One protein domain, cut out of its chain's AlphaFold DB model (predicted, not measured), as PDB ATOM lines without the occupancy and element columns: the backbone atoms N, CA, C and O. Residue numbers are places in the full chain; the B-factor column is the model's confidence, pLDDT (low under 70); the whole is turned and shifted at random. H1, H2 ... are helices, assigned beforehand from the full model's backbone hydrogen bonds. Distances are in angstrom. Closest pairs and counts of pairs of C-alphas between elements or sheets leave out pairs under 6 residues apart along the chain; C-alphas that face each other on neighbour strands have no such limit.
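AT A GLANCE: This is residues 40 to 181 of the 183 residues of an uncharacterized protein of Chloroflexi bacterium (UniProt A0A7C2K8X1). An elongated, two-lobed helical body: in one lobe H4 runs between H2 and H5, with little H3 and the long unnamed stretch of residues 92 to 116 in the same lobe, while the other lobe is a looser group of H1, H6 and H7, each touching the other two. The chain passes between the lobes twice, through residues 53 to 67 from H1 to H2 and through the single residue from H5 to H6. The printed part has 142 residues with seven named helices, H1 to H7 in order along the chain, and no named strand; its class is all helix. The whole is compact, with a radius of gyration of the C-alphas of 16.8 A, and spans 50 by 28 by 24 A.

IN THESE COORDINATES: The longest helices by residues are H4, residues 117 to 131, 20.7 A from first to last C-alpha, and H5, residues 136 to 150, 20.8 A. H4 begins at C-alpha 117, (-47.499, 26.595, 39.547). H2 is residues 68 to 80, 18.7 A, and H3 is residues 88 to 91. H6 is residues 152 to 164, 17.8 A. H1 is residues 40 to 52, 18.4 A, beginning at C-alpha 40, (-74.558, 50.240, 38.729). H7 is residues 168 to 180, 18.6 A, ending at C-alpha 180, (-75.009, 38.275, 47.141).

HOW THE PARTS SIT: H4 is the hub, touching H2, H3 and H5. H4 and H5 are a helical hairpin at a shallow tilt of 27 degrees, opposite ways; their closest C-alphas, of Ala 126 and Ala 139, are 5.6 A apart. H2 touches H4 at a steep tilt of 64 degrees, the same way, with the C-alphas of Asn 78 and Gly 124 closest at 3.6 A. H3 touches residues 126 to 130 of H4 alone, the C-alphas of Tyr 91 and Ala 126 being closest at 6.7 A. H2 and H5 are apart. H5 and H6 are close but not clearly touching, closest at the C-alphas of Ala 148 and Thr 155, 5.6 A. H6 and H7 are a helical hairpin at a steep tilt of 42 degrees, closest at the C-alphas of Ala 164 and Arg 171, 4.5 A. H1 touches H7 with residues 40 to 44 alone, about perpendicular at 78 degrees; the C-alphas of Ala 41 and Ala 173 are closest, 4.8 A. H6 touches H1 with residues 152 to 156 alone, the C-alphas of Arg 49 and Leu 156 being closest at 6.8 A. In H1, H2, H4, H5, H6 and H7 every O i to N i+4 pair is within hydrogen-bond range; H3 is too short for such a pair.

THE WHOLE: The C-alphas farthest apart, of Asp 40 and Pro 85, are 51.6 A apart. The printed part has no cut. The links H1 to H2 and H3 to H4 are long, 15 and 25 residues. The mean pLDDT of the printed part is 93.4; residue 181 alone is under 70.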
ATOM      1  N   ASP A  40     -75.625  49.280  38.436       77.00
ATOM      2  CA  ASP A  40     -74.558  50.240  38.729       77.00
ATOM      3  C   ASP A  40     -73.336  49.550  39.353       77.00
ATOM      4  O   ASP A  40     -72.209  49.782  38.904       77.00
ATOM      5  N   ALA A  41     -73.541  48.608  40.284       73.12
ATOM      6  CA  ALA A  41     -72.460  47.800  40.853       73.12
ATOM      7  C   ALA A  41     -71.722  46.984  39.774       73.12
ATOM      8  O   ALA A  41     -70.487  46.950  39.737       73.12
ATOM      9  N   LEU A  42     -72.462  46.396  38.827       79.81
ATOM     10  CA  LEU A  42     -71.877  45.653  37.705       79.81
ATOM     11  C   LEU A  42     -71.060  46.545  36.764       79.81
ATOM     12  O   LEU A  42     -70.019  46.119  36.259       79.81
ATOM     13  N   GLN A  43     -71.491  47.788  36.536       84.69
ATOM     14  CA  GLN A  43     -70.746  48.743  35.715       84.69
ATOM     15  C   GLN A  43     -69.429  49.168  36.373       84.69
ATOM     16  O   GLN A  43     -68.410  49.262  35.682       84.69
ATOM     17  N   VAL A  44     -69.430  49.396  37.691       83.38
ATOM     18  CA  VAL A  44     -68.209  49.700  38.456       83.38
ATOM     19  C   VAL A  44     -67.232  48.529  38.386       83.38
ATOM     20  O   VAL A  44     -66.070  48.730  38.029       83.38
ATOM     21  N   LEU A  45     -67.705  47.308  38.650       84.06
ATOM     22  CA  LEU A  45     -66.879  46.100  38.606       84.06
ATOM     23  C   LEU A  45     -66.254  45.892  37.223       84.06
ATOM     24  O   LEU A  45     -65.052  45.667  37.096       84.06
ATOM     25  N   GLU A  46     -67.053  46.028  36.169       89.12
ATOM     26  CA  GLU A  46     -66.591  45.862  34.795       89.12
ATOM     27  C   GLU A  46     -65.604  46.966  34.375       89.12
ATOM     28  O   GLU A  46     -64.640  46.704  33.649       89.12
ATOM     29  N   LYS A  47     -65.791  48.204  34.851       89.62
ATOM     30  CA  LYS A  47     -64.814  49.282  34.654       89.62
ATOM     31  C   LYS A  47     -63.482  48.944  35.327       89.62
ATOM     32  O   LYS A  47     -62.452  48.998  34.660       89.62
ATOM     33  N   LEU A  48     -63.504  48.547  36.600       90.12
ATOM     34  CA  LEU A  48     -62.303  48.153  37.344       90.12
ATOM     35  C   LEU A  48     -61.597  46.965  36.689       90.12
ATOM     36  O   LEU A  48     -60.377  46.978  36.544       90.12
ATOM     37  N   ARG A  49     -62.353  45.969  36.218       92.75
ATOM     38  CA  ARG A  49     -61.807  44.806  35.512       92.75
ATOM     39  C   ARG A  49     -60.993  45.219  34.298       92.75
ATOM     40  O   ARG A  49     -59.859  44.776  34.160       92.75
ATOM     41  N   ARG A  50     -61.531  46.103  33.455       93.75
ATOM     42  CA  ARG A  50     -60.819  46.609  32.271       93.75
ATOM     43  C   ARG A  50     -59.616  47.490  32.607       93.75
ATOM     44  O   ARG A  50     -58.685  47.549  31.812       93.75
ATOM     45  N   GLU A  51     -59.643  48.190  33.739       93.75
ATOM     46  CA  GLU A  51     -58.526  49.029  34.193       93.75
ATOM     47  C   GLU A  51     -57.357  48.199  34.744       93.75
ATOM     48  O   GLU A  51     -56.198  48.529  34.499       93.75
ATOM     49  N   LEU A  52     -57.653  47.147  35.512       95.44
ATOM     50  CA  LEU A  52     -56.668  46.479  36.368       95.44
ATOM     51  C   LEU A  52     -56.192  45.138  35.825       95.44
ATOM     52  O   LEU A  52     -55.043  44.756  36.054       95.44
ATOM     53  N   ILE A  53     -57.079  44.397  35.162       97.38
ATOM     54  CA  ILE A  53     -56.819  43.019  34.761       97.38
ATOM     55  C   ILE A  53     -56.450  43.015  33.280       97.38
ATOM     56  O   ILE A  53     -57.270  43.396  32.441       97.38
ATOM     57  N   PRO A  54     -55.231  42.575  32.925       97.75
ATOM     58  CA  PRO A  54     -54.874  42.375  31.530       97.75
ATOM     59  C   PRO A  54     -55.865  41.434  30.833       97.75
ATOM     60  O   PRO A  54     -56.219  40.388  31.372       97.75
ATOM     61  N   SER A  55     -56.302  41.787  29.624       96.88
ATOM     62  CA  SER A  55     -57.170  40.918  28.823       96.88
ATOM     63  C   SER A  55     -56.451  39.632  28.405       96.88
ATOM     64  O   SER A  55     -55.255  39.659  28.111       96.88
ATOM     65  N   GLU A  56     -57.199  38.531  28.282       97.44
ATOM     66  CA  GLU A  56     -56.704  37.291  27.670       97.44
ATOM     67  C   GLU A  56     -56.088  37.580  26.290       97.44
ATOM     68  O   GLU A  56     -56.670  38.287  25.463       97.44
ATOM     69  N   GLY A  57     -54.890  37.051  26.052       98.06
ATOM     70  CA  GLY A  57     -54.123  37.241  24.823       98.06
ATOM     71  C   GLY A  57     -53.382  38.578  24.719       98.06
ATOM     72  O   GLY A  57     -52.642  38.771  23.754       98.06
ATOM     73  N   ALA A  58     -53.511  39.491  25.688       97.94
ATOM     74  CA  ALA A  58     -52.797  40.765  25.651       97.94
ATOM     75  C   ALA A  58     -51.272  40.558  25.667       97.94
ATOM     76  O   ALA A  58     -50.744  39.741  26.425       97.94
ATOM     77  N   HIS A  59     -50.551  41.317  24.840       96.81
ATOM     78  CA  HIS A  59     -49.098  41.216  24.735       96.81
ATOM     79  C   HIS A  59     -48.382  41.795  25.960       96.81
ATOM     80  O   HIS A  59     -48.758  42.843  26.494       96.81
ATOM     81  N   THR A  60     -47.299  41.133  26.362       97.44
ATOM     82  CA  THR A  60     -46.298  41.704  27.269       97.44
ATOM     83  C   THR A  60     -45.137  42.305  26.471       97.44
ATOM     84  O   THR A  60     -44.945  41.985  25.297       97.44
ATOM     85  N   GLY A  61     -44.323  43.150  27.107       97.06
ATOM     86  CA  GLY A  61     -43.117  43.713  26.485       97.06
ATOM     87  C   GLY A  61     -41.953  42.723  26.334       97.06
ATOM     88  O   GLY A  61     -40.947  43.065  25.726       97.06
ATOM     89  N   TYR A  62     -42.075  41.507  26.875       96.62
ATOM     90  CA  TYR A  62     -40.990  40.519  26.987       96.62
ATOM     91  C   TYR A  62     -41.328  39.167  26.338       96.62
ATOM     92  O   TYR A  62     -40.630  38.175  26.560       96.62
ATOM     93  N   GLY A  63     -42.379  39.114  25.512       97.00
ATOM     94  CA  GLY A  63     -42.686  37.979  24.635       97.00
ATOM     95  C   GLY A  63     -44.012  37.271  24.933       97.00
ATOM     96  O   GLY A  63     -44.872  37.265  24.054       97.00
ATOM     97  N   PRO A  64     -44.212  36.672  26.124       97.88
ATOM     98  CA  PRO A  64     -45.455  36.001  26.491       97.88
ATOM     99  C   PRO A  64     -46.680  36.904  26.346       97.88
ATOM    100  O   PRO A  64     -46.592  38.128  26.451       97.88
ATOM    101  N   THR A  65     -47.844  36.299  26.167       98.44
ATOM    102  CA  THR A  65     -49.130  36.986  26.321       98.44
ATOM    103  C   THR A  65     -49.747  36.635  27.668       98.44
ATOM    104  O   THR A  65     -49.394  35.615  28.258       98.44
ATOM    105  N   PHE A  66     -50.672  37.453  28.163       98.56
ATOM    106  CA  PHE A  66     -51.514  37.090  29.304       98.56
ATOM    107  C   PHE A  66     -52.481  35.986  28.876       98.56
ATOM    108  O   PHE A  66     -53.555  36.253  28.352       98.56
ATOM    109  N   SER A  67     -52.030  34.741  28.990       98.50
ATOM    110  CA  SER A  67     -52.751  33.552  28.549       98.50
ATOM    111  C   SER A  67     -52.238  32.309  29.266       98.50
ATOM    112  O   SER A  67     -51.192  32.335  29.926       98.50
ATOM    113  N   THR A  68     -52.929  31.184  29.077       98.19
ATOM    114  CA  THR A  68     -52.459  29.875  29.568       98.19
ATOM    115  C   THR A  68     -51.094  29.499  28.972       98.19
ATOM    116  O   THR A  68     -50.210  29.015  29.678       98.19
ATOM    117  N   GLU A  69     -50.870  29.763  27.681       98.62
ATOM    118  CA  GLU A  69     -49.580  29.486  27.035       98.62
ATOM    119  C   GLU A  69     -48.463  30.391  27.573       98.62
ATOM    120  O   GLU A  69     -47.335  29.937  27.814       98.62
ATOM    121  N   GLY A  70     -48.768  31.672  27.792       98.69
ATOM    122  CA  GLY A  70     -47.831  32.608  28.394       98.69
ATOM    123  C   GLY A  70     -47.448  32.192  29.809       98.69
ATOM    124  O   GLY A  70     -46.262  32.124  30.121       98.69
ATOM    125  N   TYR A  71     -48.429  31.801  30.624       98.62
ATOM    126  CA  TYR A  71     -48.210  31.251  31.959       98.62
ATOM    127  C   TYR A  71     -47.266  30.036  31.940       98.62
ATOM    128  O   TYR A  71     -46.282  29.993  32.683       98.62
ATOM    129  N   GLU A  72     -47.485  29.082  31.033       98.69
ATOM    130  CA  GLU A  72     -46.592  27.928  30.884       98.69
ATOM    131  C   GLU A  72     -45.192  28.322  30.389       98.69
ATOM    132  O   GLU A  72     -44.190  27.713  30.773       98.69
ATOM    133  N   THR A  73     -45.081  29.380  29.582       98.75
ATOM    134  CA  THR A  73     -43.783  29.947  29.188       98.75
ATOM    135  C   THR A  73     -43.015  30.476  30.394       98.75
ATOM    136  O   THR A  73     -41.828  30.172  30.536       98.75
ATOM    137  N   LEU A  74     -43.684  31.194  31.299       98.81
ATOM    138  CA  LEU A  74     -43.059  31.669  32.531       98.81
ATOM    139  C   LEU A  74     -42.545  30.499  33.381       98.81
ATOM    140  O   LEU A  74     -41.404  30.514  33.843       98.81
ATOM    141  N   ARG A  75     -43.337  29.433  33.530       98.75
ATOM    142  CA  ARG A  75     -42.910  28.228  34.263       98.75
ATOM    143  C   ARG A  75     -41.684  27.567  33.632       98.75
ATOM    144  O   ARG A  75     -40.776  27.147  34.352       98.75
ATOM    145  N   ARG A  76     -41.606  27.525  32.298       98.75
ATOM    146  CA  ARG A  76     -40.412  27.033  31.589       98.75
ATOM    147  C   ARG A  76     -39.182  27.892  31.870       98.75
ATOM    148  O   ARG A  76     -38.119  27.332  32.129       98.75
ATOM    149  N   TRP A  77     -39.313  29.220  31.892       98.69
ATOM    150  CA  TRP A  77     -38.204  30.106  32.269       98.69
ATOM    151  C   TRP A  77     -37.711  29.854  33.688       98.69
ATOM    152  O   TRP A  77     -36.507  29.886  33.936       98.69
ATOM    153  N   ASN A  78     -38.614  29.541  34.617       98.62
ATOM    154  CA  ASN A  78     -38.212  29.180  35.971       98.62
ATOM    155  C   ASN A  78     -37.328  27.929  35.997       98.62
ATOM    156  O   ASN A  78     -36.326  27.894  36.711       98.62
ATOM    157  N   ALA A  79     -37.678  26.920  35.199       97.75
ATOM    158  CA  ALA A  79     -36.899  25.695  35.092       97.75
ATOM    159  C   ALA A  79     -35.530  25.924  34.427       97.75
ATOM    160  O   ALA A  79     -34.554  25.295  34.841       97.75
ATOM    161  N   SER A  80     -35.438  26.834  33.449       97.94
ATOM    162  CA  SER A  80     -34.223  27.056  32.650       97.94
ATOM    163  C   SER A  80     -33.250  28.091  33.219       97.94
ATOM    164  O   SER A  80     -32.072  28.059  32.872       97.94
ATOM    165  N   LEU A  81     -33.706  29.004  34.080       97.69
ATOM    166  CA  LEU A  81     -32.885  30.072  34.654       97.69
ATOM    167  C   LEU A  81     -32.598  29.835  36.141       97.69
ATOM    168  O   LEU A  81     -33.401  29.247  36.875       97.69
ATOM    169  N   ARG A  82     -31.450  30.334  36.604       97.69
ATOM    170  CA  ARG A  82     -31.032  30.305  38.013       97.69
ATOM    171  C   ARG A  82     -30.620  31.703  38.476       97.69
ATOM    172  O   ARG A  82     -29.971  32.399  37.696       97.69
ATOM    173  N   PRO A  83     -30.945  32.107  39.719       97.31
ATOM    174  CA  PRO A  83     -30.483  33.373  40.272       97.31
ATOM    175  C   PRO A  83     -28.962  33.497  40.314       97.31
ATOM    176  O   PRO A  83     -28.284  32.715  40.986       97.31
ATOM    177  N   LEU A  84     -28.424  34.487  39.596       96.69
ATOM    178  CA  LEU A  84     -26.988  34.768  39.550       96.69
ATOM    179  C   LEU A  84     -26.594  35.813  40.602       96.69
ATOM    180  O   LEU A  84     -27.405  36.682  40.923       96.69
ATOM    181  N   PRO A  85     -25.338  35.805  41.095       97.50
ATOM    182  CA  PRO A  85     -24.876  36.773  42.092       97.50
ATOM    183  C   PRO A  85     -25.081  38.244  41.705       97.50
ATOM    184  O   PRO A  85     -25.273  39.077  42.584       97.50
ATOM    185  N   SER A  86     -25.055  38.567  40.409       98.00
ATOM    186  CA  SER A  86     -25.209  39.937  39.909       98.00
ATOM    187  C   SER A  86     -26.605  40.528  40.123       98.00
ATOM    188  O   SER A  86     -26.727  41.746  40.171       98.00
ATOM    189  N   TRP A  87     -27.644  39.700  40.270       98.19
ATOM    190  CA  TRP A  87     -29.035  40.162  40.392       98.19
ATOM    191  C   TRP A  87     -29.864  39.394  41.432       98.19
ATOM    192  O   TRP A  87     -31.034  39.709  41.651       98.19
ATOM    193  N   SER A  88     -29.288  38.415  42.136       98.06
ATOM    194  CA  SER A  88     -30.015  37.622  43.136       98.06
ATOM    195  C   SER A  88     -30.550  38.467  44.294       98.06
ATOM    196  O   SER A  88     -31.636  38.197  44.788       98.06
ATOM    197  N   ALA A  89     -29.832  39.522  44.691       98.38
ATOM    198  CA  ALA A  89     -30.295  40.423  45.744       98.38
ATOM    199  C   ALA A  89     -31.553  41.208  45.332       98.38
ATOM    200  O   ALA A  89     -32.388  41.522  46.177       98.38
ATOM    201  N   ASP A  90     -31.700  41.539  44.046       98.62
ATOM    202  CA  ASP A  90     -32.925  42.152  43.535       98.62
ATOM    203  C   ASP A  90     -34.067  41.148  43.450       98.62
ATOM    204  O   ASP A  90     -35.188  41.480  43.831       98.62
ATOM    205  N   TYR A  91     -33.762  39.921  43.023       98.75
ATOM    206  CA  TYR A  91     -34.713  38.815  42.986       98.75
ATOM    207  C   TYR A  91     -35.336  38.564  44.366       98.75
ATOM    208  O   TYR A  91     -36.553  38.632  44.501       98.75
ATOM    209  N   GLU A  92     -34.522  38.391  45.410       98.56
ATOM    210  CA  GLU A  92     -34.978  38.103  46.784       98.56
ATOM    211  C   GLU A  92     -35.762  39.256  47.441       98.56
ATOM    212  O   GLU A  92     -36.427  39.062  48.456       98.56
ATOM    213  N   ARG A  93     -35.727  40.464  46.860       98.56
ATOM    214  CA  ARG A  93     -36.502  41.634  47.311       98.56
ATOM    215  C   ARG A  93     -37.855  41.792  46.615       98.56
ATOM    216  O   ARG A  93     -38.534  42.795  46.853       98.56
ATOM    217  N   LEU A  94     -38.224  40.885  45.716       98.75
ATOM    218  CA  LEU A  94     -39.523  40.919  45.049       98.75
ATOM    219  C   LEU A  94     -40.627  40.443  45.995       98.75
ATOM    220  O   LEU A  94     -40.480  39.434  46.682       98.75
ATOM    221  N   ASP A  95     -41.750  41.155  45.991       98.50
ATOM    222  CA  ASP A  95     -42.992  40.706  46.611       98.50
ATOM    223  C   ASP A  95     -43.748  39.816  45.624       98.50
ATOM    224  O   ASP A  95     -44.198  40.271  44.569       98.50
ATOM    225  N   ILE A  96     -43.879  38.544  45.989       97.94
ATOM    226  CA  ILE A  96     -44.576  37.512  45.218       97.94
ATOM    227  C   ILE A  96     -45.812  36.986  45.953       97.94
ATOM    228  O   ILE A  96     -46.277  35.895  45.640       97.94
ATOM    229  N   ARG A  97     -46.344  37.698  46.953       97.81
ATOM    230  CA  ARG A  97     -47.521  37.226  47.697       97.81
ATOM    231  C   ARG A  97     -48.704  36.978  46.766       97.81
ATOM    232  O   ARG A  97     -49.064  37.839  45.955       97.81
ATOM    233  N   LEU A  98     -49.322  35.816  46.955       96.44
ATOM    234  CA  LEU A  98     -50.542  35.377  46.290       96.44
ATOM    235  C   LEU A  98     -51.577  34.972  47.342       96.44
ATOM    236  O   LEU A  98     -51.187  34.567  48.435       96.44
ATOM    237  N   PRO A  99     -52.880  35.040  47.030       93.25
ATOM    238  CA  PRO A  99     -53.926  34.663  47.982       93.25
ATOM    239  C   PRO A  99     -53.938  33.157  48.294       93.25
ATOM    240  O   PRO A  99     -54.453  32.745  49.328       93.25
ATOM    241  N   CYS A 100     -53.338  32.320  47.438       91.00
ATOM    242  CA  CYS A 100     -53.386  30.864  47.577       91.00
ATOM    243  C   CYS A 100     -52.338  30.256  48.530       91.00
ATOM    244  O   CYS A 100     -52.429  29.069  48.836       91.00
ATOM    245  N   CYS A 101     -51.310  31.002  48.953       92.00
ATOM    246  CA  CYS A 101     -50.263  30.484  49.843       92.00
ATOM    247  C   CYS A 101     -49.416  31.594  50.484       92.00
ATOM    248  O   CYS A 101     -49.404  32.740  50.048       92.00
ATOM    249  N   GLU A 102     -48.658  31.241  51.524       93.56
ATOM    250  CA  GLU A 102     -47.980  32.218  52.390       93.56
ATOM    251  C   GLU A 102     -46.608  32.700  51.892       93.56
ATOM    252  O   GLU A 102     -45.958  33.494  52.575       93.56
ATOM    253  N   ALA A 103     -46.134  32.245  50.728       96.31
ATOM    254  CA  ALA A 103     -44.824  32.646  50.218       96.31
ATOM    255  C   ALA A 103     -44.798  34.144  49.874       96.31
ATOM    256  O   ALA A 103     -45.666  34.653  49.164       96.31
ATOM    257  N   ARG A 104     -43.794  34.859  50.401       96.81
ATOM    258  CA  ARG A 104     -43.744  36.335  50.365       96.81
ATOM    259  C   ARG A 104     -42.687  36.897  49.431       96.81
ATOM    260  O   ARG A 104     -42.916  37.925  48.808       96.81
ATOM    261  N   HIS A 105     -41.553  36.226  49.352       97.50
ATOM    262  CA  HIS A 105     -40.419  36.587  48.517       97.50
ATOM    263  C   HIS A 105     -39.796  35.306  47.967       97.50
ATOM    264  O   HIS A 105     -39.956  34.241  48.578       97.50
ATOM    265  N   PRO A 106     -39.126  35.365  46.809       98.06
ATOM    266  CA  PRO A 106     -38.322  34.247  46.365       98.06
ATOM    267  C   PRO A 106     -37.011  34.170  47.158       98.06
ATOM    268  O   PRO A 106     -36.543  35.156  47.727       98.06
ATOM    269  N   TYR A 107     -36.392  33.001  47.129       98.06
ATOM    270  CA  TYR A 107     -35.060  32.724  47.647       98.06
ATOM    271  C   TYR A 107     -34.130  32.357  46.497       98.06
ATOM    272  O   TYR A 107     -34.528  31.659  45.556       98.06
ATOM    273  N   ARG A 108     -32.870  32.794  46.581       97.00
ATOM    274  CA  ARG A 108     -31.811  32.336  45.674       97.00
ATOM    275  C   ARG A 108     -31.592  30.830  45.794       97.00
ATOM    276  O   ARG A 108     -31.379  30.163  44.783       97.00
ATOM    277  N   ASP A 109     -31.611  30.316  47.021       96.88
ATOM    278  CA  ASP A 109     -31.684  28.882  47.274       96.88
ATOM    279  C   ASP A 109     -33.109  28.403  46.999       96.88
ATOM    280  O   ASP A 109     -34.010  28.492  47.835       96.88
ATOM    281  N   GLU A 110     -33.308  27.910  45.783       96.44
ATOM    282  CA  GLU A 110     -34.633  27.571  45.281       96.44
ATOM    283  C   GLU A 110     -35.293  26.390  45.993       96.44
ATOM    284  O   GLU A 110     -36.490  26.178  45.818       96.44
ATOM    285  N   SER A 111     -34.557  25.638  46.818       96.69
ATOM    286  CA  SER A 111     -35.148  24.585  47.651       96.69
ATOM    287  C   SER A 111     -36.127  25.135  48.699       96.69
ATOM    288  O   SER A 111     -36.986  24.400  49.183       96.69
ATOM    289  N   GLN A 112     -36.039  26.435  49.004       96.94
ATOM    290  CA  GLN A 112     -36.912  27.149  49.941       96.94
ATOM    291  C   GLN A 112     -38.137  27.781  49.256       96.94
ATOM    292  O   GLN A 112     -39.020  28.319  49.925       96.94
ATOM    293  N   ASN A 113     -38.198  27.746  47.922       97.44
ATOM    294  CA  ASN A 113     -39.269  28.375  47.159       97.44
ATOM    295  C   ASN A 113     -40.550  27.531  47.153       97.44
ATOM    296  O   ASN A 113     -40.520  26.301  47.180       97.44
ATOM    297  N   CYS A 114     -41.704  28.199  47.053       97.31
ATOM    298  CA  CYS A 114     -42.982  27.505  46.922       97.31
ATOM    299  C   CYS A 114     -43.045  26.752  45.585       97.31
ATOM    300  O   CYS A 114     -42.818  27.322  44.519       97.31
ATOM    301  N   GLY A 115     -43.396  25.467  45.630       96.50
ATOM    302  CA  GLY A 115     -43.477  24.618  44.441       96.50
ATOM    303  C   GLY A 115     -44.754  24.776  43.609       96.50
ATOM    304  O   GLY A 115     -44.906  24.057  42.624       96.50
ATOM    305  N   CYS A 116     -45.690  25.656  43.986       97.56
ATOM    306  CA  CYS A 116     -46.954  25.795  43.262       97.56
ATOM    307  C   CYS A 116     -46.739  26.419  41.871       97.56
ATOM    308  O   CYS A 116     -45.805  27.193  41.653       97.56
ATOM    309  N   GLY A 117     -47.622  26.102  40.921       97.88
ATOM    310  CA  GLY A 117     -47.499  26.595  39.547       97.88
ATOM    311  C   GLY A 117     -47.471  28.127  39.447       97.88
ATOM    312  O   GLY A 117     -46.652  28.666  38.704       97.88
ATOM    313  N   HIS A 118     -48.290  28.827  40.243       98.25
ATOM    314  CA  HIS A 118     -48.363  30.291  40.222       98.25
ATOM    315  C   HIS A 118     -47.045  30.940  40.650       98.25
ATOM    316  O   HIS A 118     -46.542  31.834  39.973       98.25
ATOM    317  N   HIS A 119     -46.433  30.450  41.730       98.56
ATOM    318  CA  HIS A 119     -45.127  30.939  42.156       98.56
ATOM    319  C   HIS A 119     -44.026  30.552  41.185       98.56
ATOM    320  O   HIS A 119     -43.218  31.408  40.849       98.56
ATOM    321  N   GLN A 120     -44.039  29.330  40.645       98.56
ATOM    322  CA  GLN A 120     -43.116  28.946  39.576       98.56
ATOM    323  C   GLN A 120     -43.187  29.912  38.386       98.56
ATOM    324  O   GLN A 120     -42.143  30.315  37.879       98.56
ATOM    325  N   ALA A 121     -44.384  30.323  37.961       98.75
ATOM    326  CA  ALA A 121     -44.545  31.309  36.898       98.75
ATOM    327  C   ALA A 121     -43.943  32.672  37.293       98.75
ATOM    328  O   ALA A 121     -43.116  33.214  36.561       98.75
ATOM    329  N   LEU A 122     -44.269  33.201  38.476       98.81
ATOM    330  CA  LEU A 122     -43.734  34.492  38.934       98.81
ATOM    331  C   LEU A 122     -42.213  34.476  39.138       98.81
ATOM    332  O   LEU A 122     -41.538  35.453  38.817       98.81
ATOM    333  N   TYR A 123     -41.648  33.363  39.605       98.81
ATOM    334  CA  TYR A 123     -40.202  33.173  39.678       98.81
ATOM    335  C   TYR A 123     -39.569  33.198  38.293       98.81
ATOM    336  O   TYR A 123     -38.549  33.856  38.107       98.81
ATOM    337  N   GLY A 124     -40.168  32.515  37.318       98.81
ATOM    338  CA  GLY A 124     -39.673  32.496  35.948       98.81
ATOM    339  C   GLY A 124     -39.722  33.863  35.277       98.81
ATOM    340  O   GLY A 124     -38.740  34.262  34.657       98.81
ATOM    341  N   LEU A 125     -40.814  34.607  35.471       98.81
ATOM    342  CA  LEU A 125     -40.938  36.004  35.053       98.81
ATOM    343  C   LEU A 125     -39.819  36.865  35.647       98.81
ATOM    344  O   LEU A 125     -39.076  37.515  34.915       98.81
ATOM    345  N   ALA A 126     -39.672  36.832  36.972       98.81
ATOM    346  CA  ALA A 126     -38.670  37.611  37.686       98.81
ATOM    347  C   ALA A 126     -37.247  37.285  37.223       98.81
ATOM    348  O   ALA A 126     -36.475  38.187  36.907       98.81
ATOM    349  N   LYS A 127     -36.911  35.992  37.143       98.81
ATOM    350  CA  LYS A 127     -35.612  35.528  36.652       98.81
ATOM    351  C   LYS A 127     -35.360  36.002  35.232       98.81
ATOM    352  O   LYS A 127     -34.250  36.426  34.950       98.81
ATOM    353  N   ARG A 128     -36.361  35.930  34.350       98.75
ATOM    354  CA  ARG A 128     -36.204  36.352  32.959       98.75
ATOM    355  C   ARG A 128     -35.906  37.844  32.858       98.75
ATOM    356  O   ARG A 128     -34.924  38.205  32.226       98.75
ATOM    357  N   LEU A 129     -36.716  38.684  33.496       98.81
ATOM    358  CA  LEU A 129     -36.551  40.137  33.421       98.81
ATOM    359  C   LEU A 129     -35.213  40.581  34.025       98.81
ATOM    360  O   LEU A 129     -34.465  41.316  33.392       98.81
ATOM    361  N   LEU A 130     -34.861  40.071  35.208       98.69
ATOM    362  CA  LEU A 130     -33.589  40.409  35.851       98.69
ATOM    363  C   LEU A 130     -32.377  39.874  35.072       98.69
ATOM    364  O   LEU A 130     -31.340  40.532  35.024       98.69
ATOM    365  N   HIS A 131     -32.498  38.703  34.441       98.50
ATOM    366  CA  HIS A 131     -31.465  38.166  33.556       98.50
ATOM    367  C   HIS A 131     -31.253  39.039  32.313       98.50
ATOM    368  O   HIS A 131     -30.109  39.249  31.920       98.50
ATOM    369  N   ASP A 132     -32.329  39.590  31.748       98.38
ATOM    370  CA  ASP A 132     -32.280  40.509  30.606       98.38
ATOM    371  C   ASP A 132     -31.810  41.930  31.010       98.38
ATOM    372  O   ASP A 132     -31.647  42.799  30.156       98.38
ATOM    373  N   GLY A 133     -31.532  42.164  32.299       98.25
ATOM    374  CA  GLY A 133     -31.008  43.429  32.823       98.25
ATOM    375  C   GLY A 133     -32.079  44.454  33.198       98.25
ATOM    376  O   GLY A 133     -31.745  45.604  33.488       98.25
ATOM    377  N   GLU A 134     -33.353  44.059  33.224       98.56
ATOM    378  CA  GLU A 134     -34.443  44.935  33.647       98.56
ATOM    379  C   GLU A 134     -34.333  45.280  35.139       98.56
ATOM    380  O   GLU A 134     -33.951  44.437  35.960       98.56
ATOM    381  N   PRO A 135     -34.704  46.506  35.546       98.44
ATOM    382  CA  PRO A 135     -34.652  46.891  36.945       98.44
ATOM    383  C   PRO A 135     -35.706  46.134  37.761       98.44
ATOM    384  O   PRO A 135     -36.817  45.860  37.301       98.44
ATOM    385  N   ARG A 136     -35.410  45.891  39.044       98.62
ATOM    386  CA  ARG A 136     -36.331  45.232  39.991       98.62
ATOM    387  C   ARG A 136     -37.732  45.850  40.011       98.62
ATOM    388  O   ARG A 136     -38.709  45.126  40.162       98.62
ATOM    389  N   SER A 137     -37.843  47.173  39.884       98.69
ATOM    390  CA  SER A 137     -39.136  47.871  39.854       98.69
ATOM    391  C   SER A 137     -40.003  47.445  38.670       98.69
ATOM    392  O   SER A 137     -41.207  47.271  38.840       98.69
ATOM    393  N   HIS A 138     -39.400  47.225  37.500       98.69
ATOM    394  CA  HIS A 138     -40.105  46.721  36.328       98.69
ATOM    395  C   HIS A 138     -40.544  45.268  36.552       98.69
ATOM    396  O   HIS A 138     -41.722  44.957  36.388       98.69
ATOM    397  N   ALA A 139     -39.652  44.407  37.054       98.69
ATOM    398  CA  ALA A 139     -40.018  43.035  37.411       98.69
ATOM    399  C   ALA A 139     -41.167  42.977  38.436       98.69
ATOM    400  O   ALA A 139     -42.091  42.178  38.294       98.69
ATOM    401  N   GLN A 140     -41.157  43.862  39.438       98.81
ATOM    402  CA  GLN A 140     -42.223  43.958  40.434       98.81
ATOM    403  C   GLN A 140     -43.562  44.396  39.827       98.81
ATOM    404  O   GLN A 140     -44.606  43.862  40.211       98.81
ATOM    405  N   ALA A 141     -43.545  45.355  38.897       98.56
ATOM    406  CA  ALA A 141     -44.745  45.803  38.198       98.56
ATOM    407  C   ALA A 141     -45.348  44.674  37.350       98.56
ATOM    408  O   ALA A 141     -46.555  44.440  37.391       98.56
ATOM    409  N   GLU A 142     -44.512  43.910  36.650       98.75
ATOM    410  CA  GLU A 142     -44.973  42.783  35.838       98.75
ATOM    411  C   GLU A 142     -45.490  41.616  36.686       98.75
ATOM    412  O   GLU A 142     -46.510  41.019  36.339       98.75
ATOM    413  N   ILE A 143     -44.882  41.344  37.846       98.75
ATOM    414  CA  ILE A 143     -45.447  40.406  38.829       98.75
ATOM    415  C   ILE A 143     -46.854  40.841  39.247       98.75
ATOM    416  O   ILE A 143     -47.758  40.008  39.304       98.75
ATOM    417  N   ALA A 144     -47.062  42.133  39.521       98.50
ATOM    418  CA  ALA A 144     -48.373  42.639  39.916       98.50
ATOM    419  C   ALA A 144     -49.422  42.442  38.808       98.50
ATOM    420  O   ALA A 144     -50.540  42.022  39.104       98.50
ATOM    421  N   ARG A 145     -49.053  42.663  37.539       98.56
ATOM    422  CA  ARG A 145     -49.939  42.437  36.382       98.56
ATOM    423  C   ARG A 145     -50.288  40.963  36.191       98.56
ATOM    424  O   ARG A 145     -51.452  40.635  35.983       98.56
ATOM    425  N   TRP A 146     -49.310  40.066  36.304       98.56
ATOM    426  CA  TRP A 146     -49.565  38.625  36.233       98.56
ATOM    427  C   TRP A 146     -50.398  38.122  37.405       98.56
ATOM    428  O   TRP A 146     -51.265  37.275  37.213       98.56
ATOM    429  N   ARG A 147     -50.197  38.665  38.610       98.19
ATOM    430  CA  ARG A 147     -51.071  38.379  39.750       98.19
ATOM    431  C   ARG A 147     -52.504  38.826  39.474       98.19
ATOM    432  O   ARG A 147     -53.406  38.039  39.718       98.19
ATOM    433  N   ALA A 148     -52.698  40.029  38.930       97.94
ATOM    434  CA  ALA A 148     -54.021  40.525  38.551       97.94
ATOM    435  C   ALA A 148     -54.714  39.622  37.526       97.94
ATOM    436  O   ALA A 148     -55.905  39.358  37.634       97.94
ATOM    437  N   PHE A 149     -53.953  39.111  36.560       98.25
ATOM    438  CA  PHE A 149     -54.456  38.177  35.562       98.25
ATOM    439  C   PHE A 149     -54.823  36.800  36.145       98.25
ATOM    440  O   PHE A 149     -55.872  36.259  35.813       98.25
ATOM    441  N   MET A 150     -53.987  36.234  37.024       97.50
ATOM    442  CA  MET A 150     -54.221  34.907  37.622       97.50
ATOM    443  C   MET A 150     -55.281  34.916  38.735       97.50
ATOM    444  O   MET A 150     -55.955  33.911  38.935       97.50
ATOM    445  N   PHE A 151     -55.407  36.031  39.458       96.69
ATOM    446  CA  PHE A 151     -56.294  36.208  40.614       96.69
ATOM    447  C   PHE A 151     -57.163  37.463  40.430       96.69
ATOM    448  O   PHE A 151     -56.982  38.466  41.137       96.69
ATOM    449  N   PRO A 152     -58.052  37.466  39.418       94.50
ATOM    450  CA  PRO A 152     -58.825  38.645  39.055       94.50
ATOM    451  C   PRO A 152     -59.817  39.047  40.149       94.50
ATOM    452  O   PRO A 152     -59.897  40.230  40.472       94.50
ATOM    453  N   SER A 153     -60.522  38.086  40.754       91.25
ATOM    454  CA  SER A 153     -61.480  38.338  41.838       91.25
ATOM    455  C   SER A 153     -60.816  39.009  43.035       91.25
ATOM    456  O   SER A 153     -61.236  40.083  43.456       91.25
ATOM    457  N   GLU A 154     -59.716  38.447  43.532       92.94
ATOM    458  CA  GLU A 154     -59.003  38.985  44.692       92.94
ATOM    459  C   GLU A 154     -58.392  40.357  44.395       92.94
ATOM    460  O   GLU A 154     -58.340  41.225  45.266       92.94
ATOM    461  N   THR A 155     -57.953  40.579  43.153       93.56
ATOM    462  CA  THR A 155     -57.445  41.885  42.714       93.56
ATOM    463  C   THR A 155     -58.550  42.934  42.683       93.56
ATOM    464  O   THR A 155     -58.344  44.053  43.155       93.56
ATOM    465  N   LEU A 156     -59.722  42.580  42.153       91.12
ATOM    466  CA  LEU A 156     -60.885  43.463  42.123       91.12
ATOM    467  C   LEU A 156     -61.380  43.769  43.529       91.12
ATOM    468  O   LEU A 156     -61.566  44.939  43.850       91.12
ATOM    469  N   GLN A 157     -61.514  42.750  44.376       88.81
ATOM    470  CA  GLN A 157     -61.930  42.920  45.762       88.81
ATOM    471  C   GLN A 157     -60.987  43.868  46.510       88.81
ATOM    472  O   GLN A 157     -61.448  44.839  47.108       88.81
ATOM    473  N   ALA A 158     -59.673  43.640  46.436       90.56
ATOM    474  CA  ALA A 158     -58.694  44.489  47.110       90.56
ATOM    475  C   ALA A 158     -58.751  45.947  46.619       90.56
ATOM    476  O   ALA A 158     -58.631  46.879  47.418       90.56
ATOM    477  N   GLU A 159     -58.955  46.167  45.317       90.88
ATOM    478  CA  GLU A 159     -59.085  47.518  44.775       90.88
ATOM    479  C   GLU A 159     -60.405  48.183  45.177       90.88
ATOM    480  O   GLU A 159     -60.413  49.366  45.522       90.88
ATOM    481  N   MET A 160     -61.517  47.448  45.154       86.75
ATOM    482  CA  MET A 160     -62.811  47.955  45.606       86.75
ATOM    483  C   MET A 160     -62.756  48.336  47.079       86.75
ATOM    484  O   MET A 160     -63.171  49.435  47.424       86.75
ATOM    485  N   GLU A 161     -62.169  47.499  47.936       87.19
ATOM    486  CA  GLU A 161     -61.961  47.803  49.355       87.19
ATOM    487  C   GLU A 161     -61.092  49.050  49.546       87.19
ATOM    488  O   GLU A 161     -61.424  49.911  50.359       87.19
ATOM    489  N   ARG A 162     -60.023  49.200  48.752       88.25
ATOM    490  CA  ARG A 162     -59.168  50.394  48.777       88.25
ATOM    491  C   ARG A 162     -59.936  51.657  48.378       88.25
ATOM    492  O   ARG A 162     -59.831  52.664  49.073       88.25
ATOM    493  N   ARG A 163     -60.699  51.621  47.279       84.88
ATOM    494  CA  ARG A 163     -61.453  52.782  46.768       84.88
ATOM    495  C   ARG A 163     -62.716  53.078  47.582       84.88
ATOM    496  O   ARG A 163     -63.090  54.238  47.699       84.88
ATOM    497  N   ALA A 164     -63.336  52.079  48.209       81.00
ATOM    498  CA  ALA A 164     -64.494  52.245  49.094       81.00
ATOM    499  C   ALA A 164     -64.180  53.095  50.336       81.00
ATOM    500  O   ALA A 164     -65.093  53.594  50.998       81.00
ATOM    501  N   LEU A 165     -62.900  53.273  50.680       70.38
ATOM    502  CA  LEU A 165     -62.477  54.221  51.713       70.38
ATOM    503  C   LEU A 165     -62.688  55.681  51.284       70.38
ATOM    504  O   LEU A 165     -62.860  56.543  52.142       70.38
ATOM    505  N   GLU A 166     -62.722  55.940  49.978       74.56
ATOM    506  CA  GLU A 166     -62.730  57.275  49.376       74.56
ATOM    507  C   GLU A 166     -64.049  57.586  48.640       74.56
ATOM    508  O   GLU A 166     -64.423  58.753  48.547       74.56
ATOM    509  N   ASP A 167     -64.783  56.566  48.176       74.12
ATOM    510  CA  ASP A 167     -66.031  56.702  47.411       74.12
ATOM    511  C   ASP A 167     -67.195  55.905  48.051       74.12
ATOM    512  O   ASP A 167     -67.179  54.667  48.048       74.12
ATOM    513  N   PRO A 168     -68.230  56.585  48.590       73.94
ATOM    514  CA  PRO A 168     -69.413  55.939  49.157       73.94
ATOM    515  C   PRO A 168     -70.181  55.042  48.178       73.94
ATOM    516  O   PRO A 168     -70.732  54.036  48.616       73.94
ATOM    517  N   ALA A 169     -70.187  55.351  46.877       73.38
ATOM    518  CA  ALA A 169     -70.892  54.539  45.883       73.38
ATOM    519  C   ALA A 169     -70.196  53.186  45.663       73.38
ATOM    520  O   ALA A 169     -70.850  52.161  45.485       73.38
ATOM    521  N   ILE A 170     -68.859  53.153  45.740       73.81
ATOM    522  CA  ILE A 170     -68.092  51.898  45.683       73.81
ATOM    523  C   ILE A 170     -68.305  51.080  46.959       73.81
ATOM    524  O   ILE A 170     -68.337  49.853  46.898       73.81
ATOM    525  N   ARG A 171     -68.474  51.742  48.110       79.25
ATOM    526  CA  ARG A 171     -68.798  51.068  49.373       79.25
ATOM    527  C   ARG A 171     -70.158  50.379  49.314       79.25
ATOM    528  O   ARG A 171     -70.228  49.198  49.622       79.25
ATOM    529  N   GLU A 172     -71.190  51.091  48.867       77.38
ATOM    530  CA  GLU A 172     -72.535  50.533  48.683       77.38
ATOM    531  C   GLU A 172     -72.519  49.356  47.698       77.38
ATOM    532  O   GLU A 172     -72.985  48.272  48.032       77.38
ATOM    533  N   ALA A 173     -71.858  49.506  46.544       77.12
ATOM    534  CA  ALA A 173     -71.707  48.418  45.576       77.12
ATOM    535  C   ALA A 173     -70.969  47.191  46.149       77.12
ATOM    536  O   ALA A 173     -71.311  46.054  45.828       77.12
ATOM    537  N   LEU A 174     -69.946  47.395  46.989       78.69
ATOM    538  CA  LEU A 174     -69.219  46.305  47.642       78.69
ATOM    539  C   LEU A 174     -70.089  45.585  48.682       78.69
ATOM    540  O   LEU A 174     -70.038  44.359  48.767       78.69
ATOM    541  N   ASP A 175     -70.872  46.331  49.462       79.19
ATOM    542  CA  ASP A 175     -71.791  45.766  50.450       79.19
ATOM    543  C   ASP A 175     -72.899  44.951  49.756       79.19
ATOM    544  O   ASP A 175     -73.124  43.799  50.128       79.19
ATOM    545  N   GLU A 176     -73.478  45.468  48.666       79.50
ATOM    546  CA  GLU A 176     -74.436  44.733  47.828       79.50
ATOM    547  C   GLU A 176     -73.841  43.427  47.281       79.50
ATOM    548  O   GLU A 176     -74.451  42.367  47.405       79.50
ATOM    549  N   LEU A 177     -72.638  43.462  46.700       76.81
ATOM    550  CA  LEU A 177     -71.992  42.266  46.146       76.81
ATOM    551  C   LEU A 177     -71.670  41.215  47.221       76.81
ATOM    552  O   LEU A 177     -71.817  40.010  46.982       76.81
ATOM    553  N   ARG A 178     -71.274  41.656  48.421       78.50
ATOM    554  CA  ARG A 178     -71.022  40.777  49.573       78.50
ATOM    555  C   ARG A 178     -72.290  40.076  50.047       78.50
ATOM    556  O   ARG A 178     -72.241  38.875  50.305       78.50
ATOM    557  N   GLU A 179     -73.418  40.781  50.121       77.88
ATOM    558  CA  GLU A 179     -74.717  40.183  50.471       77.88
ATOM    559  C   GLU A 179     -75.161  39.105  49.470       77.88
ATOM    560  O   GLU A 179     -75.912  38.190  49.815       77.88
ATOM    561  N   GLN A 180     -74.661  39.177  48.238       71.88
ATOM    562  CA  GLN A 180     -75.009  38.275  47.141       71.88
ATOM    563  C   GLN A 180     -74.029  37.108  46.981       71.88
ATOM    564  O   GLN A 180     -74.300  36.179  46.219       71.88
ATOM    565  N   GLY A 181     -72.897  37.135  47.690       67.75
ATOM    566  CA  GLY A 181     -71.832  36.139  47.558       67.75
ATOM    567  C   GLY A 181     -71.070  36.223  46.231       67.75
ATOM    568  O   GLY A 181     -70.502  35.225  45.794       67.75
TER     569      GLY A 181